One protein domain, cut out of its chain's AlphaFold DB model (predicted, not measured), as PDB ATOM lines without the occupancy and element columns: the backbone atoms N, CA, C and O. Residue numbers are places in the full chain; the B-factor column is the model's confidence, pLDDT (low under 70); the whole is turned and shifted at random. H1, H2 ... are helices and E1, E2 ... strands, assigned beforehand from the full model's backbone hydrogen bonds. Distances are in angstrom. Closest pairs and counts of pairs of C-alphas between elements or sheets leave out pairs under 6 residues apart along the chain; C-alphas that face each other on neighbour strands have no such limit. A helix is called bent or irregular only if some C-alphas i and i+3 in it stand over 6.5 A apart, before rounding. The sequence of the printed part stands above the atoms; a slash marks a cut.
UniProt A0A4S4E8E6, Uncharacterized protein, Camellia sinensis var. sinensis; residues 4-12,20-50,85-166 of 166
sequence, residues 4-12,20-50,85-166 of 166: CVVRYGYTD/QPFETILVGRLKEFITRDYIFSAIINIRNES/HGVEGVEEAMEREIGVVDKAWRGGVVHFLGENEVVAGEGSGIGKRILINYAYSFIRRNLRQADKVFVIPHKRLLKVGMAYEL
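Overview. This is residues 4 to 12, 20 to 50 and 85 to 166 of the 166 residues of an uncharacterized protein of Camellia sinensis var. sinensis (UniProt A0A4S4E8E6). Two separate lobes follow each other along a wide V: one is a pair of long helices, H1 and H2, side by side and running opposite ways, and the other is a small twisted sheet, E1, E3 and E2, with the kinked helix H3 grazing it. The chain passes from one lobe to the other through residues 108 to 110, between H2 and E2. The printed part has 122 residues, with the named elements in the order E1, H1, H2, E2, H3, E3; the sheet runs E1, E3, E2 and is mixed, and the class is mixed, helices and strands. The whole is extended, with a radius of gyration of the C-alphas of 23.2 A, and elongated, spanning 73 by 38 by 23 A.

Arrangement. Begin at E1, residues 4 to 8, an edge strand antiparallel to its neighbour E3, residues 157 to 165, at 153 degrees; look for N 5 and O 161, 3.1 A apart, within hydrogen-bond range. E3, the inner strand, is parallel to E2, residues 111 to 119, at 19 degrees, with N 115 and O 160 within hydrogen-bond range at 2.8 A. The sheet is twisted, its C-alphas lying up to 4.2 A off the best plane. Next find H1, residues 22 to 49, which touches H2, residues 85 to 107; their closest C-alphas, of Lys 31 and Ile 98, are 6.1 A apart. They run opposite ways at a shallow tilt of 12 degrees. Neither is on the sheet, and H1 is apart from E2 and E3. H3, residues 126 to 149, is on the sheet but only grazes it, with residues 129 to 147; its closest C-alphas to E2 are those of Asn 133 and Val 119, 6.4 A apart. E2, H3 and E3 form a strand-helix-strand unit, two parallel neighbour strands with a helix between, and its crossover is right-handed. Every O i to N i+4 pair of H1 is within hydrogen-bond range, against 18 of 19 in H2 and 13 of 20 in H3.

Along the chain. Find C-alpha 4 at (7.079, 46.652, 20.977), where E1 begins. From C-alpha 22 at (15.858, 67.878, 34.647), H1 runs 41.0 A; H2 follows with 33.0 A. E2 and E3 each measure 25.7 A. H3 is 35.1 A long, with a kink of 42 degrees near residue 142, and is only just irregular: C-alphas 143 and 146 are 6.51 A apart. E3 ends at C-alpha 165, (12.831, 43.328, 9.903).

Size, cuts and confidence. The farthest C-alphas, of Ser 50 and Gly 123, are 73.5 A apart. Residues 13 to 19 and 51 to 84 are not printed, leaving gaps of 19.6 A and 16.4 A between C-alphas. Of the links printed whole, H2 to E2 is tight and the other two are short. The model's mean pLDDT over the printed part is 74.7; look among the values under 70 for residues 4 to 12 and 140 to 156.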
ATOM      1  N   CYS A   4       6.856  45.659  19.930       58.84
ATOM      2  CA  CYS A   4       7.079  46.652  20.977       58.84
ATOM      3  C   CYS A   4       7.886  46.010  22.110       58.84
ATOM      4  O   CYS A   4       7.480  44.983  22.658       58.84
ATOM      5  N   VAL A   5       9.035  46.591  22.451       60.94
ATOM      6  CA  VAL A   5       9.839  46.168  23.606       60.94
ATOM      7  C   VAL A   5       9.848  47.295  24.628       60.94
ATOM      8  O   VAL A   5      10.317  48.392  24.333       60.94
ATOM      9  N   VAL A   6       9.351  47.002  25.830       58.97
ATOM     10  CA  VAL A   6       9.397  47.906  26.982       58.97
ATOM     11  C   VAL A   6      10.482  47.425  27.937       58.97
ATOM     12  O   VAL A   6      10.418  46.302  28.436       58.97
ATOM     13  N   ARG A   7      11.493  48.262  28.194       58.59
ATOM     14  CA  ARG A   7      12.517  47.989  29.215       58.59
ATOM     15  C   ARG A   7      12.367  48.982  30.360       58.59
ATOM     16  O   ARG A   7      12.649  50.168  30.190       58.59
ATOM     17  N   TYR A   8      11.931  48.480  31.511       51.12
ATOM     18  CA  TYR A   8      11.925  49.217  32.770       51.12
ATOM     19  C   TYR A   8      13.322  49.124  33.396       51.12
ATOM     20  O   TYR A   8      13.853  48.024  33.548       51.12
ATOM     21  N   GLY A   9      13.955  50.264  33.680       53.94
ATOM     22  CA  GLY A   9      15.329  50.311  34.186       53.94
ATOM     23  C   GLY A   9      15.475  49.570  35.518       53.94
ATOM     24  O   GLY A   9      14.907  49.999  36.520       53.94
ATOM     25  N   TYR A  10      16.239  48.475  35.533       39.66
ATOM     26  CA  TYR A  10      16.571  47.744  36.757       39.66
ATOM     27  C   TYR A  10      17.888  48.232  37.379       39.66
ATOM     28  O   TYR A  10      18.830  48.601  36.680       39.66
ATOM     29  N   THR A  11      17.848  48.240  38.711       51.75
ATOM     30  CA  THR A  11      18.840  48.525  39.763       51.75
ATOM     31  C   THR A  11      20.317  48.638  39.364       51.75
ATOM     32  O   THR A  11      20.918  47.623  39.038       51.75
ATOM     33  N   ASP A  12      20.937  49.808  39.570       43.47
ATOM     34  CA  ASP A  12      22.140  49.876  40.417       43.47
ATOM     35  C   ASP A  12      22.455  51.291  40.952       43.47
ATOM     36  O   ASP A  12      21.836  52.290  40.577       43.47
ATOM     37  N   GLN A  20      20.404  68.720  39.851       56.88
ATOM     38  CA  GLN A  20      19.028  69.203  39.773       56.88
ATOM     39  C   GLN A  20      18.279  68.291  38.794       56.88
ATOM     40  O   GLN A  20      18.713  68.168  37.644       56.88
ATOM     41  N   PRO A  21      17.190  67.626  39.217       70.94
ATOM     42  CA  PRO A  21      16.434  66.779  38.313       70.94
ATOM     43  C   PRO A  21      15.969  67.647  37.138       70.94
ATOM     44  O   PRO A  21      15.420  68.731  37.358       70.94
ATOM     45  N   PHE A  22      16.239  67.207  35.902       76.00
ATOM     46  CA  PHE A  22      15.858  67.878  34.647       76.00
ATOM     47  C   PHE A  22      14.442  68.458  34.707       76.00
ATOM     48  O   PHE A  22      14.149  69.528  34.182       76.00
ATOM     49  N   GLU A  23      13.562  67.757  35.399       80.44
ATOM     50  CA  GLU A  23      12.177  68.116  35.540       80.44
ATOM     51  C   GLU A  23      11.936  69.396  36.364       80.44
ATOM     52  O   GLU A  23      11.001  70.129  36.061       80.44
ATOM     53  N   THR A  24      12.781  69.732  37.347       83.81
ATOM     54  CA  THR A  24      12.703  71.027  38.051       83.81
ATOM     55  C   THR A  24      13.011  72.178  37.100       83.81
ATOM     56  O   THR A  24      12.323  73.198  37.123       83.81
ATOM     57  N   ILE A  25      14.003  71.992  36.227       86.19
ATOM     58  CA  ILE A  25      14.345  72.970  35.192       86.19
ATOM     59  C   ILE A  25      13.186  73.079  34.195       86.19
ATOM     60  O   ILE A  25      12.751  74.186  33.892       86.19
ATOM     61  N   LEU A  26      12.645  71.949  33.731       87.81
ATOM     62  CA  LEU A  26      11.520  71.912  32.797       87.81
ATOM     63  C   LEU A  26      10.286  72.633  33.355       87.81
ATOM     64  O   LEU A  26       9.727  73.492  32.681       87.81
ATOM     65  N   VAL A  27       9.882  72.315  34.587       91.38
ATOM     66  CA  VAL A  27       8.719  72.938  35.235       91.38
ATOM     67  C   VAL A  27       8.957  74.425  35.469       91.38
ATOM     68  O   VAL A  27       8.065  75.225  35.199       91.38
ATOM     69  N   GLY A  28      10.156  74.814  35.912       92.06
ATOM     70  CA  GLY A  28      10.513  76.224  36.070       92.06
ATOM     71  C   GLY A  28      10.392  77.001  34.757       92.06
ATOM     72  O   GLY A  28       9.746  78.044  34.716       92.06
ATOM     73  N   ARG A  29      10.941  76.456  33.665       92.81
ATOM     74  CA  ARG A  29      10.863  77.068  32.329       92.81
ATOM     75  C   ARG A  29       9.448  77.106  31.768       92.81
ATOM     76  O   ARG A  29       9.088  78.079  31.119       92.81
ATOM     77  N   LEU A  30       8.646  76.077  32.026       94.69
ATOM     78  CA  LEU A  30       7.258  76.038  31.581       94.69
ATOM     79  C   LEU A  30       6.417  77.114  32.277       94.69
ATOM     80  O   LEU A  30       5.648  77.804  31.616       94.69
ATOM     81  N   LYS A  31       6.604  77.307  33.587       95.00
ATOM     82  CA  LYS A  31       5.948  78.401  34.316       95.00
ATOM     83  C   LYS A  31       6.389  79.766  33.800       95.00
ATOM     84  O   LYS A  31       5.542  80.615  33.567       95.00
ATOM     85  N   GLU A  32       7.692  79.953  33.572       94.69
ATOM     86  CA  GLU A  32       8.230  81.192  32.993       94.69
ATOM     87  C   GLU A  32       7.596  81.498  31.627       94.69
ATOM     88  O   GLU A  32       7.249  82.643  31.348       94.69
ATOM     89  N   PHE A  33       7.424  80.471  30.790       95.25
ATOM     90  CA  PHE A  33       6.777  80.600  29.489       95.25
ATOM     91  C   PHE A  33       5.316  81.050  29.617       95.25
ATOM     92  O   PHE A  33       4.949  82.037  28.988       95.25
ATOM     93  N   ILE A  34       4.524  80.387  30.469       93.50
ATOM     94  CA  ILE A  34       3.119  80.751  30.721       93.50
ATOM     95  C   ILE A  34       3.041  82.197  31.218       93.50
ATOM     96  O   ILE A  34       2.363  83.022  30.621       93.50
ATOM     97  N   THR A  35       3.806  82.550  32.253       92.56
ATOM     98  CA  THR A  35       3.818  83.919  32.786       92.56
ATOM     99  C   THR A  35       4.155  84.951  31.713       92.56
ATOM    100  O   THR A  35       3.515  85.997  31.638       92.56
ATOM    101  N   ARG A  36       5.138  84.666  30.853       90.69
ATOM    102  CA  ARG A  36       5.521  85.579  29.775       90.69
ATOM    103  C   ARG A  36       4.410  85.757  28.743       90.69
ATOM    104  O   ARG A  36       4.217  86.882  28.295       90.69
ATOM    105  N   ASP A  37       3.717  84.684  28.375       89.69
ATOM    106  CA  ASP A  37       2.625  84.720  27.399       89.69
ATOM    107  C   ASP A  37       1.472  85.603  27.899       89.69
ATOM    108  O   ASP A  37       1.080  86.558  27.232       89.69
ATOM    109  N   TYR A  38       1.044  85.395  29.149       87.88
ATOM    110  CA  TYR A  38      -0.015  86.191  29.776       87.88
ATOM    111  C   TYR A  38       0.375  87.667  29.959       87.88
ATOM    112  O   TYR A  38      -0.431  88.551  29.670       87.88
ATOM    113  N   ILE A  39       1.614  87.960  30.376       85.94
ATOM    114  CA  ILE A  39       2.111  89.345  30.474       85.94
ATOM    115  C   ILE A  39       2.142  90.010  29.093       85.94
ATOM    116  O   ILE A  39       1.755  91.169  28.957       85.94
ATOM    117  N   PHE A  40       2.590  89.296  28.059       86.31
ATOM    118  CA  PHE A  40       2.640  89.827  26.699       86.31
ATOM    119  C   PHE A  40       1.240  90.156  26.169       86.31
ATOM    120  O   PHE A  40       1.032  91.243  25.629       86.31
ATOM    121  N   SER A  41       0.265  89.271  26.393       81.88
ATOM    122  CA  SER A  41      -1.139  89.528  26.063       81.88
ATOM    123  C   SER A  41      -1.716  90.713  26.839       81.88
ATOM    124  O   SER A  41      -2.386  91.553  26.241       81.88
ATOM    125  N   ALA A  42      -1.415  90.836  28.136       81.62
ATOM    126  CA  ALA A  42      -1.853  91.972  28.946       81.62
ATOM    127  C   ALA A  42      -1.311  93.305  28.405       81.62
ATOM    128  O   ALA A  42      -2.064  94.263  28.259       81.62
ATOM    129  N   ILE A  43      -0.026  93.354  28.040       79.19
ATOM    130  CA  ILE A  43       0.607  94.552  27.469       79.19
ATOM    131  C   ILE A  43      -0.023  94.930  26.122       79.19
ATOM    132  O   ILE A  43      -0.256  96.111  25.877       79.19
ATOM    133  N   ILE A  44      -0.300  93.955  25.247       78.06
ATOM    134  CA  ILE A  44      -0.960  94.217  23.957       78.06
ATOM    135  C   ILE A  44      -2.362  94.786  24.172       78.06
ATOM    136  O   ILE A  44      -2.720  95.753  23.506       78.06
ATOM    137  N   ASN A  45      -3.131  94.228  25.109       73.19
ATOM    138  CA  ASN A  45      -4.471  94.724  25.414       73.19
ATOM    139  C   ASN A  45      -4.430  96.174  25.916       73.19
ATOM    140  O   ASN A  45      -5.126  97.016  25.360       73.19
ATOM    141  N   ILE A  46      -3.523  96.494  26.847       74.06
ATOM    142  CA  ILE A  46      -3.322  97.869  27.340       74.06
ATOM    143  C   ILE A  46      -2.936  98.817  26.194       74.06
ATOM    144  O   ILE A  46      -3.432  99.937  26.114       74.06
ATOM    145  N   ARG A  47      -2.063  98.376  25.278       71.69
ATOM    146  CA  ARG A  47      -1.597  99.202  24.154       71.69
ATOM    147  C   ARG A  47      -2.676  99.450  23.098       71.69
ATOM    148  O   ARG A  47      -2.624 100.463  22.413       71.69
ATOM    149  N   ASN A  48      -3.631  98.533  22.968       64.44
ATOM    150  CA  ASN A  48      -4.797  98.699  22.104       64.44
ATOM    151  C   ASN A  48      -5.854  99.622  22.737       64.44
ATOM    152  O   ASN A  48      -6.619 100.246  22.005       64.44
ATOM    153  N   GLU A  49      -5.891  99.722  24.069       61.12
ATOM    154  CA  GLU A  49      -6.757 100.646  24.815       61.12
ATOM    155  C   GLU A  49      -6.176 102.073  24.866       61.12
ATOM    156  O   GLU A  49      -6.917 103.052  24.782       61.12
ATOM    157  N   SER A  50      -4.846 102.222  24.908       60.06
ATOM    158  CA  SER A  50      -4.166 103.513  24.763       60.06
ATOM    159  C   SER A  50      -4.029 103.892  23.283       60.06
ATOM    160  O   SER A  50      -2.994 103.652  22.662       60.06
ATOM    161  N   HIS A  85     -11.489  95.089  35.600       44.50
ATOM    162  CA  HIS A  85     -11.836  93.679  35.419       44.50
ATOM    163  C   HIS A  85     -10.968  92.946  34.385       44.50
ATOM    164  O   HIS A  85     -10.883  91.718  34.427       44.50
ATOM    165  N   GLY A  86     -10.312  93.679  33.479       53.03
ATOM    166  CA  GLY A  86      -9.474  93.098  32.427       53.03
ATOM    167  C   GLY A  86      -8.139  92.555  32.938       53.03
ATOM    168  O   GLY A  86      -7.695  91.506  32.484       53.03
ATOM    169  N   VAL A  87      -7.517  93.223  33.914       59.00
ATOM    170  CA  VAL A  87      -6.191  92.840  34.437       59.00
ATOM    171  C   VAL A  87      -6.299  91.771  35.532       59.00
ATOM    172  O   VAL A  87      -5.559  90.790  35.488       59.00
ATOM    173  N   GLU A  88      -7.266  91.892  36.449       63.78
ATOM    174  CA  GLU A  88      -7.507  90.887  37.503       63.78
ATOM    175  C   GLU A  88      -7.896  89.520  36.906       63.78
ATOM    176  O   GLU A  88      -7.400  88.480  37.335       63.78
ATOM    177  N   GLY A  89      -8.704  89.504  35.838       75.12
ATOM    178  CA  GLY A  89      -9.090  88.258  35.165       75.12
ATOM    179  C   GLY A  89      -7.927  87.538  34.465       75.12
ATOM    180  O   GLY A  89      -7.938  86.308  34.351       75.12
ATOM    181  N   VAL A  90      -6.915  88.285  34.014       80.50
ATOM    182  CA  VAL A  90      -5.707  87.742  33.369       80.50
ATOM    183  C   VAL A  90      -4.780  87.115  34.408       80.50
ATOM    184  O   VAL A  90      -4.261  86.022  34.176       80.50
ATOM    185  N   GLU A  91      -4.623  87.753  35.570       83.81
ATOM    186  CA  GLU A  91      -3.837  87.215  36.684       83.81
ATOM    187  C   GLU A  91      -4.458  85.920  37.226       83.81
ATOM    188  O   GLU A  91      -3.785  84.890  37.295       83.81
ATOM    189  N   GLU A  92      -5.773  85.906  37.468       86.81
ATOM    190  CA  GLU A  92      -6.489  84.700  37.896       86.81
ATOM    191  C   GLU A  92      -6.425  83.559  36.861       86.81
ATOM    192  O   GLU A  92      -6.443  82.376  37.211       86.81
ATOM    193  N   ALA A  93      -6.405  83.871  35.561       87.50
ATOM    194  CA  ALA A  93      -6.250  82.864  34.511       87.50
ATOM    195  C   ALA A  93      -4.835  82.269  34.495       87.50
ATOM    196  O   ALA A  93      -4.688  81.044  34.447       87.50
ATOM    197  N   MET A  94      -3.812  83.117  34.613       91.38
ATOM    198  CA  MET A  94      -2.415  82.700  34.697       91.38
ATOM    199  C   MET A  94      -2.167  81.811  35.925       91.38
ATOM    200  O   MET A  94      -1.567  80.740  35.809       91.38
ATOM    201  N   GLU A  95      -2.652  82.214  37.105       91.50
ATOM    202  CA  GLU A  95      -2.498  81.435  38.337       91.50
ATOM    203  C   GLU A  95      -3.154  80.056  38.235       91.50
ATOM    204  O   GLU A  95      -2.593  79.056  38.696       91.50
ATOM    205  N   ARG A  96      -4.319  79.971  37.580       93.38
ATOM    206  CA  ARG A  96      -4.985  78.691  37.312       93.38
ATOM    207  C   ARG A  96      -4.125  77.777  36.445       93.38
ATOM    208  O   ARG A  96      -3.977  76.604  36.792       93.38
ATOM    209  N   GLU A  97      -3.530  78.282  35.364       93.00
ATOM    210  CA  GLU A  97      -2.646  77.479  34.507       93.00
ATOM    211  C   GLU A  97      -1.379  77.018  35.236       93.00
ATOM    212  O   GLU A  97      -1.026  75.835  35.192       93.00
ATOM    213  N   ILE A  98      -0.732  77.912  35.988       94.81
ATOM    214  CA  ILE A  98       0.422  77.555  36.825       94.81
ATOM    215  C   ILE A  98       0.021  76.484  37.851       94.81
ATOM    216  O   ILE A  98       0.752  75.508  38.055       94.81
ATOM    217  N   GLY A  99      -1.169  76.607  38.445       94.38
ATOM    218  CA  GLY A  99      -1.738  75.626  39.361       94.38
ATOM    219  C   GLY A  99      -1.942  74.247  38.724       94.38
ATOM    220  O   GLY A  99      -1.708  73.224  39.382       94.38
ATOM    221  N   VAL A 100      -2.315  74.189  37.441       95.44
ATOM    222  CA  VAL A 100      -2.398  72.938  36.668       95.44
ATOM    223  C   VAL A 100      -1.014  72.314  36.500       95.44
ATOM    224  O   VAL A 100      -0.860  71.121  36.776       95.44
ATOM    225  N   VAL A 101      -0.003  73.104  36.123       93.88
ATOM    226  CA  VAL A 101       1.387  72.629  35.997       93.88
ATOM    227  C   VAL A 101       1.895  72.075  37.328       93.88
ATOM    228  O   VAL A 101       2.460  70.983  37.375       93.88
ATOM    229  N   ASP A 102       1.634  72.772  38.433       93.44
ATOM    230  CA  ASP A 102       2.025  72.330  39.771       93.44
ATOM    231  C   ASP A 102       1.315  71.052  40.212       93.44
ATOM    232  O   ASP A 102       1.920  70.162  40.821       93.44
ATOM    233  N   LYS A 103       0.024  70.931  39.900       94.12
ATOM    234  CA  LYS A 103      -0.739  69.714  40.173       94.12
ATOM    235  C   LYS A 103      -0.198  68.532  39.369       94.12
ATOM    236  O   LYS A 103      -0.034  67.454  39.939       94.12
ATOM    237  N   ALA A 104       0.110  68.734  38.088       90.62
ATOM    238  CA  ALA A 104       0.704  67.712  37.231       90.62
ATOM    239  C   ALA A 104       2.091  67.291  37.741       90.62
ATOM    240  O   ALA A 104       2.365  66.101  37.882       90.62
ATOM    241  N   TRP A 105       2.927  68.258  38.124       87.69
ATOM    242  CA  TRP A 105       4.246  68.013  38.703       87.69
ATOM    243  C   TRP A 105       4.179  67.173  39.987       87.69
ATOM    244  O   TRP A 105       4.917  66.194  40.128       87.69
ATOM    245  N   ARG A 106       3.245  67.491  40.897       86.75
ATOM    246  CA  ARG A 106       3.002  66.697  42.117       86.75
ATOM    247  C   ARG A 106       2.495  65.283  41.825       86.75
ATOM    248  O   ARG A 106       2.789  64.375  42.597       86.75
ATOM    249  N   GLY A 107       1.767  65.095  40.724       86.31
ATOM    250  CA  GLY A 107       1.334  63.780  40.239       86.31
ATOM    251  C   GLY A 107       2.483  62.881  39.768       86.31
ATOM    252  O   GLY A 107       2.316  61.667  39.673       86.31
ATOM    253  N   GLY A 108       3.666  63.457  39.542       82.19
ATOM    254  CA  GLY A 108       4.855  62.755  39.087       82.19
ATOM    255  C   GLY A 108       5.013  62.780  37.569       82.19
ATOM    256  O   GLY A 108       4.066  62.960  36.810       82.19
ATOM    257  N   VAL A 109       6.255  62.591  37.126       79.88
ATOM    258  CA  VAL A 109       6.638  62.610  35.711       79.88
ATOM    259  C   VAL A 109       7.248  61.263  35.350       79.88
ATOM    260  O   VAL A 109       8.085  60.740  36.089       79.88
ATOM    261  N   VAL A 110       6.829  60.705  34.217       78.69
ATOM    262  CA  VAL A 110       7.416  59.504  33.616       78.69
ATOM    263  C   VAL A 110       7.957  59.889  32.248       78.69
ATOM    264  O   VAL A 110       7.281  60.557  31.470       78.69
ATOM    265  N   HIS A 111       9.179  59.464  31.957       76.19
ATOM    266  CA  HIS A 111       9.868  59.755  30.709       76.19
ATOM    267  C   HIS A 111       9.738  58.568  29.772       76.19
ATOM    268  O   HIS A 111      10.074  57.449  30.148       76.19
ATOM    269  N   PHE A 112       9.299  58.806  28.542       77.06
ATOM    270  CA  PHE A 112       9.288  57.796  27.489       77.06
ATOM    271  C   PHE A 112      10.403  58.101  26.498       77.06
ATOM    272  O   PHE A 112      10.471  59.205  25.967       77.06
ATOM    273  N   LEU A 113      11.267  57.123  26.236       75.06
ATOM    274  CA  LEU A 113      12.315  57.248  25.228       75.06
ATOM    275  C   LEU A 113      12.061  56.253  24.102       75.06
ATOM    276  O   LEU A 113      12.101  55.040  24.316       75.06
ATOM    277  N   GLY A 114      11.794  56.790  22.914       69.81
ATOM    278  CA  GLY A 114      11.600  56.019  21.696       69.81
ATOM    279  C   GLY A 114      12.921  55.469  21.158       69.81
ATOM    280  O   GLY A 114      13.870  56.215  20.936       69.81
ATOM    281  N   GLU A 115      12.986  54.167  20.899       70.50
ATOM    282  CA  GLU A 115      14.132  53.501  20.284       70.50
ATOM    283  C   GLU A 115      13.688  52.712  19.040       70.50
ATOM    284  O   GLU A 115      13.104  51.644  19.147       70.50
ATOM    285  N   ASN A 116      13.981  53.185  17.830       70.81
ATOM    286  CA  ASN A 116      13.661  52.425  16.613       70.81
ATOM    287  C   ASN A 116      14.867  51.600  16.151       70.81
ATOM    288  O   ASN A 116      15.902  52.187  15.836       70.81
ATOM    289  N   GLU A 117      14.756  50.270  16.129       70.38
ATOM    290  CA  GLU A 117      15.795  49.364  15.638       70.38
ATOM    291  C   GLU A 117      15.390  48.696  14.324       70.38
ATOM    292  O   GLU A 117      14.311  48.123  14.201       70.38
ATOM    293  N   VAL A 118      16.292  48.751  13.345       74.81
ATOM    294  CA  VAL A 118      16.109  48.139  12.030       74.81
ATOM    295  C   VAL A 118      17.144  47.035  11.877       74.81
ATOM    296  O   VAL A 118      18.341  47.283  12.035       74.81
ATOM    297  N   VAL A 119      16.676  45.828  11.575       75.88
ATOM    298  CA  VAL A 119      17.483  44.622  11.381       75.88
ATOM    299  C   VAL A 119      17.167  44.045  10.003       75.88
ATOM    300  O   VAL A 119      16.028  44.097   9.544       75.88
ATOM    301  N   ALA A 120      18.169  43.502   9.314       79.00
ATOM    302  CA  ALA A 120      17.933  42.791   8.060       79.00
ATOM    303  C   ALA A 120      17.229  41.444   8.327       79.00
ATOM    304  O   ALA A 120      17.742  40.636   9.103       79.00
ATOM    305  N   GLY A 121      16.092  41.201   7.676       76.31
ATOM    306  CA  GLY A 121      15.300  39.975   7.786       76.31
ATOM    307  C   GLY A 121      15.987  38.741   7.186       76.31
ATOM    308  O   GLY A 121      16.923  38.839   6.382       76.31
ATOM    309  N   GLU A 122      15.527  37.551   7.579       69.81
ATOM    310  CA  GLU A 122      16.041  36.273   7.073       69.81
ATOM    311  C   GLU A 122      15.682  36.110   5.584       69.81
ATOM    312  O   GLU A 122      14.542  35.840   5.221       69.81
ATOM    313  N   GLY A 123      16.663  36.350   4.704       73.25
ATOM    314  CA  GLY A 123      16.490  36.381   3.243       73.25
ATOM    315  C   GLY A 123      17.033  37.649   2.571       73.25
ATOM    316  O   GLY A 123      17.147  37.701   1.346       73.25
ATOM    317  N   SER A 124      17.426  38.664   3.348       74.62
ATOM    318  CA  SER A 124      18.037  39.884   2.814       74.62
ATOM    319  C   SER A 124      19.435  39.604   2.231       74.62
ATOM    320  O   SER A 124      20.326  39.088   2.910       74.62
ATOM    321  N   GLY A 125      19.638  39.954   0.954       79.25
ATOM    322  CA  GLY A 125      20.904  39.745   0.240       79.25
ATOM    323  C   GLY A 125      22.102  40.444   0.898       79.25
ATOM    324  O   GLY A 125      21.942  41.421   1.631       79.25
ATOM    325  N   ILE A 126      23.320  39.972   0.604       80.00
ATOM    326  CA  ILE A 126      24.572  40.387   1.272       80.00
ATOM    327  C   ILE A 126      24.736  41.919   1.306       80.00
ATOM    328  O   ILE A 126      25.053  42.478   2.353       80.00
ATOM    329  N   GLY A 127      24.438  42.615   0.201       81.88
ATOM    330  CA  GLY A 127      24.510  44.080   0.131       81.88
ATOM    331  C   GLY A 127      23.508  44.798   1.044       81.88
ATOM    332  O   GLY A 127      23.891  45.713   1.771       81.88
ATOM    333  N   LYS A 128      22.244  44.348   1.077       79.56
ATOM    334  CA  LYS A 128      21.224  44.886   1.998       79.56
ATOM    335  C   LYS A 128      21.617  44.631   3.450       79.56
ATOM    336  O   LYS A 128      21.496  45.523   4.282       79.56
ATOM    337  N   ARG A 129      22.160  43.447   3.744       82.19
ATOM    338  CA  ARG A 129      22.616  43.070   5.085       82.19
ATOM    339  C   ARG A 129      23.772  43.947   5.565       82.19
ATOM    340  O   ARG A 129      23.745  44.384   6.707       82.19
ATOM    341  N   ILE A 130      24.744  44.255   4.702       81.81
ATOM    342  CA  ILE A 130      25.843  45.182   5.022       81.81
ATOM    343  C   ILE A 130      25.307  46.605   5.224       81.81
ATOM    344  O   ILE A 130      25.647  47.257   6.208       81.81
ATOM    345  N   LEU A 131      24.431  47.084   4.340       82.75
ATOM    346  CA  LEU A 131      23.879  48.433   4.449       82.75
ATOM    347  C   LEU A 131      23.057  48.613   5.738       82.75
ATOM    348  O   LEU A 131      23.257  49.581   6.468       82.75
ATOM    349  N   ILE A 132      22.175  47.662   6.051       81.81
ATOM    350  CA  ILE A 132      21.297  47.726   7.226       81.81
ATOM    351  C   ILE A 132      22.083  47.445   8.515       81.81
ATOM    352  O   ILE A 132      22.018  48.225   9.462       81.81
ATOM    353  N   ASN A 133      22.877  46.372   8.573       76.69
ATOM    354  CA  ASN A 133      23.536  45.996   9.827       76.69
ATOM    355  C   ASN A 133      24.789  46.826  10.120       76.69
ATOM    356  O   ASN A 133      25.155  46.948  11.288       76.69
ATOM    357  N   TYR A 134      25.453  47.394   9.108       77.12
ATOM    358  CA  TYR A 134      26.705  48.131   9.291       77.12
ATOM    359  C   TYR A 134      26.560  49.628   9.010       77.12
ATOM    360  O   TYR A 134      26.859  50.433   9.883       77.12
ATOM    361  N   ALA A 135      26.066  50.036   7.837       78.44
ATOM    362  CA  ALA A 135      26.010  51.465   7.505       78.44
ATOM    363  C   ALA A 135      24.940  52.212   8.321       78.44
ATOM    364  O   ALA A 135      25.229  53.248   8.921       78.44
ATOM    365  N   TYR A 136      23.726  51.664   8.412       75.81
ATOM    366  CA  TYR A 136      22.656  52.256   9.219       75.81
ATOM    367  C   TYR A 136      23.000  52.236  10.713       75.81
ATOM    368  O   TYR A 136      22.792  53.232  11.405       75.81
ATOM    369  N   SER A 137      23.601  51.148  11.211       70.25
ATOM    370  CA  SER A 137      24.051  51.076  12.606       70.25
ATOM    371  C   SER A 137      25.196  52.050  12.898       70.25
ATOM    372  O   SER A 137      25.206  52.652  13.969       70.25
ATOM    373  N   PHE A 138      26.108  52.280  11.948       72.75
ATOM    374  CA  PHE A 138      27.192  53.253  12.072       72.75
ATOM    375  C   PHE A 138      26.664  54.689  12.103       72.75
ATOM    376  O   PHE A 138      27.016  55.447  13.005       72.75
ATOM    377  N   ILE A 139      25.765  55.059  11.188       76.44
ATOM    378  CA  ILE A 139      25.131  56.386  11.177       76.44
ATOM    379  C   ILE A 139      24.328  56.595  12.465       76.44
ATOM    380  O   ILE A 139      24.485  57.610  13.143       76.44
ATOM    381  N   ARG A 140      23.537  55.594  12.870       67.50
ATOM    382  CA  ARG A 140      22.775  55.623  14.123       67.50
ATOM    383  C   ARG A 140      23.696  55.748  15.333       67.50
ATOM    384  O   ARG A 140      23.380  56.490  16.247       67.50
ATOM    385  N   ARG A 141      24.837  55.065  15.359       67.12
ATOM    386  CA  ARG A 141      25.774  55.112  16.491       67.12
ATOM    387  C   ARG A 141      26.501  56.452  16.598       67.12
ATOM    388  O   ARG A 141      26.726  56.898  17.717       67.12
ATOM    389  N   ASN A 142      26.805  57.095  15.473       66.62
ATOM    390  CA  ASN A 142      27.451  58.409  15.451       66.62
ATOM    391  C   ASN A 142      26.463  59.564  15.712       66.62
ATOM    392  O   ASN A 142      26.823  60.515  16.396       66.62
ATOM    393  N   LEU A 143      25.212  59.484  15.242       59.91
ATOM    394  CA  LEU A 143      24.204  60.537  15.468       59.91
ATOM    395  C   LEU A 143      23.495  60.416  16.826       59.91
ATOM    396  O   LEU A 143      23.149  61.418  17.446       59.91
ATOM    397  N   ARG A 144      23.291  59.194  17.332       53.56
ATOM    398  CA  ARG A 144      22.507  58.937  18.553       53.56
ATOM    399  C   ARG A 144      23.310  59.051  19.850       53.56
ATOM    400  O   ARG A 144      22.763  58.896  20.936       53.56
ATOM    401  N   GLN A 145      24.600  59.374  19.779       48.41
ATOM    402  CA  GLN A 145      25.375  59.746  20.966       48.41
ATOM    403  C   GLN A 145      24.822  61.029  21.635       48.41
ATOM    404  O   GLN A 145      25.081  61.250  22.816       48.41
ATOM    405  N   ALA A 146      23.976  61.794  20.926       49.25
ATOM    406  CA  ALA A 146      23.191  62.911  21.449       49.25
ATOM    407  C   ALA A 146      22.037  62.503  22.400       49.25
ATOM    408  O   ALA A 146      21.660  63.299  23.253       49.25
ATOM    409  N   ASP A 147      21.523  61.263  22.356       51.25
ATOM    410  CA  ASP A 147      20.463  60.805  23.287       51.25
ATOM    411  C   ASP A 147      20.965  60.690  24.739       51.25
ATOM    412  O   ASP A 147      20.172  60.664  25.680       51.25
ATOM    413  N   LYS A 148      22.289  60.622  24.948       52.88
ATOM    414  CA  LYS A 148      22.907  60.617  26.286       52.88
ATOM    415  C   LYS A 148      22.967  62.004  26.937       52.88
ATOM    416  O   LYS A 148      23.443  62.107  28.061       52.88
ATOM    417  N   VAL A 149      22.532  63.056  26.240       51.75
ATOM    418  CA  VAL A 149      22.627  64.448  26.715       51.75
ATOM    419  C   VAL A 149      21.511  64.791  27.705       51.75
ATOM    420  O   VAL A 149      21.636  65.736  28.478       51.75
ATOM    421  N   PHE A 150      20.439  64.001  27.752       56.16
ATOM    422  CA  PHE A 150      19.394  64.206  28.742       56.16
ATOM    423  C   PHE A 150      19.761  63.506  30.054       56.16
ATOM    424  O   PHE A 150      19.813  62.276  30.121       56.16
ATOM    425  N   VAL A 151      19.972  64.290  31.115       59.78
ATOM    426  CA  VAL A 151      20.111  63.811  32.504       59.78
ATOM    427  C   VAL A 151      18.734  63.363  33.016       59.78
ATOM    428  O   VAL A 151      18.164  63.930  33.944       59.78
ATOM    429  N   ILE A 152      18.134  62.380  32.343       62.62
ATOM    430  CA  ILE A 152      16.836  61.826  32.719       62.62
ATOM    431  C   ILE A 152      17.065  60.723  33.755       62.62
ATOM    432  O   ILE A 152      17.762  59.744  33.461       62.62
ATOM    433  N   PRO A 153      16.450  60.811  34.949       63.16
ATOM    434  CA  PRO A 153      16.582  59.779  35.964       63.16
ATOM    435  C   PRO A 153      16.116  58.410  35.449       63.16
ATOM    436  O   PRO A 153      14.934  58.192  35.176       63.16
ATOM    437  N   HIS A 154      17.029  57.435  35.404       61.69
ATOM    438  CA  HIS A 154      16.745  56.077  34.916       61.69
ATOM    439  C   HIS A 154      15.586  55.369  35.645       61.69
ATOM    440  O   HIS A 154      14.954  54.488  35.071       61.69
ATOM    441  N   LYS A 155      15.259  55.775  36.883       61.44
ATOM    442  CA  LYS A 155      14.155  55.214  37.690       61.44
ATOM    443  C   LYS A 155      12.755  55.545  37.159       61.44
ATOM    444  O   LYS A 155      11.790  54.912  37.575       61.44
ATOM    445  N   ARG A 156      12.633  56.556  36.297       65.56
ATOM    446  CA  ARG A 156      11.360  57.019  35.716       65.56
ATOM    447  C   ARG A 156      11.384  56.991  34.188       65.56
ATOM    448  O   ARG A 156      10.513  57.578  33.562       65.56
ATOM    449  N   LEU A 157      12.377  56.321  33.603       71.56
ATOM    450  CA  LEU A 157      12.560  56.204  32.165       71.56
ATOM    451  C   LEU A 157      12.010  54.869  31.660       71.56
ATOM    452  O   LEU A 157      12.480  53.801  32.053       71.56
ATOM    453  N   LEU A 158      11.056  54.944  30.743       72.19
ATOM    454  CA  LEU A 158      10.497  53.817  30.023       72.19
ATOM    455  C   LEU A 158      11.010  53.859  28.583       72.19
ATOM    456  O   LEU A 158      10.677  54.748  27.799       72.19
ATOM    457  N   LYS A 159      11.857  52.890  28.235       71.62
ATOM    458  CA  LYS A 159      12.353  52.734  26.866       71.62
ATOM    459  C   LYS A 159      11.339  51.940  26.056       71.62
ATOM    460  O   LYS A 159      11.074  50.789  26.403       71.62
ATOM    461  N   VAL A 160      10.797  52.554  25.008       71.25
ATOM    462  CA  VAL A 160       9.838  51.950  24.074       71.25
ATOM    463  C   VAL A 160      10.517  51.824  22.730       71.25
ATOM    464  O   VAL A 160      10.945  52.832  22.180       71.25
ATOM    465  N   GLY A 161      10.595  50.620  22.173       70.75
ATOM    466  CA  GLY A 161      11.165  50.450  20.843       70.75
ATOM    467  C   GLY A 161      10.326  49.633  19.882       70.75
ATOM    468  O   GLY A 161       9.673  48.677  20.294       70.75
ATOM    469  N   MET A 162      10.372  50.028  18.608       72.94
ATOM    470  CA  MET A 162       9.840  49.272  17.475       72.94
ATOM    471  C   MET A 162      11.003  48.589  16.760       72.94
ATOM    472  O   MET A 162      11.979  49.251  16.404       72.94
ATOM    473  N   ALA A 163      10.891  47.277  16.561       71.25
ATOM    474  CA  ALA A 163      11.830  46.510  15.752       71.25
ATOM    475  C   ALA A 163      11.257  46.271  14.348       71.25
ATOM    476  O   ALA A 163      10.124  45.796  14.216       71.25
ATOM    477  N   TYR A 164      12.046  46.590  13.322       74.50
ATOM    478  CA  TYR A 164      11.719  46.376  11.915       74.50
ATOM    479  C   TYR A 164      12.663  45.337  11.322       74.50
ATOM    480  O   TYR A 164      13.879  45.486  11.414       74.50
ATOM    481  N   GLU A 165      12.094  44.321  10.685       75.81
ATOM    482  CA  GLU A 165      12.831  43.328   9.903       75.81
ATOM    483  C   GLU A 165      12.621  43.632   8.415       75.81
ATOM    484  O   GLU A 165      11.470  43.674   7.966       75.81
ATOM    485  N   LEU A 166      13.712  43.905   7.685       69.19
ATOM    486  CA  LEU A 166      13.711  44.340   6.274       69.19
ATOM    487  C   LEU A 166      14.474  43.412   5.316       69.19
ATOM    488  O   LEU A 166      15.599  42.964   5.644       69.19
TER     489      LEU A 166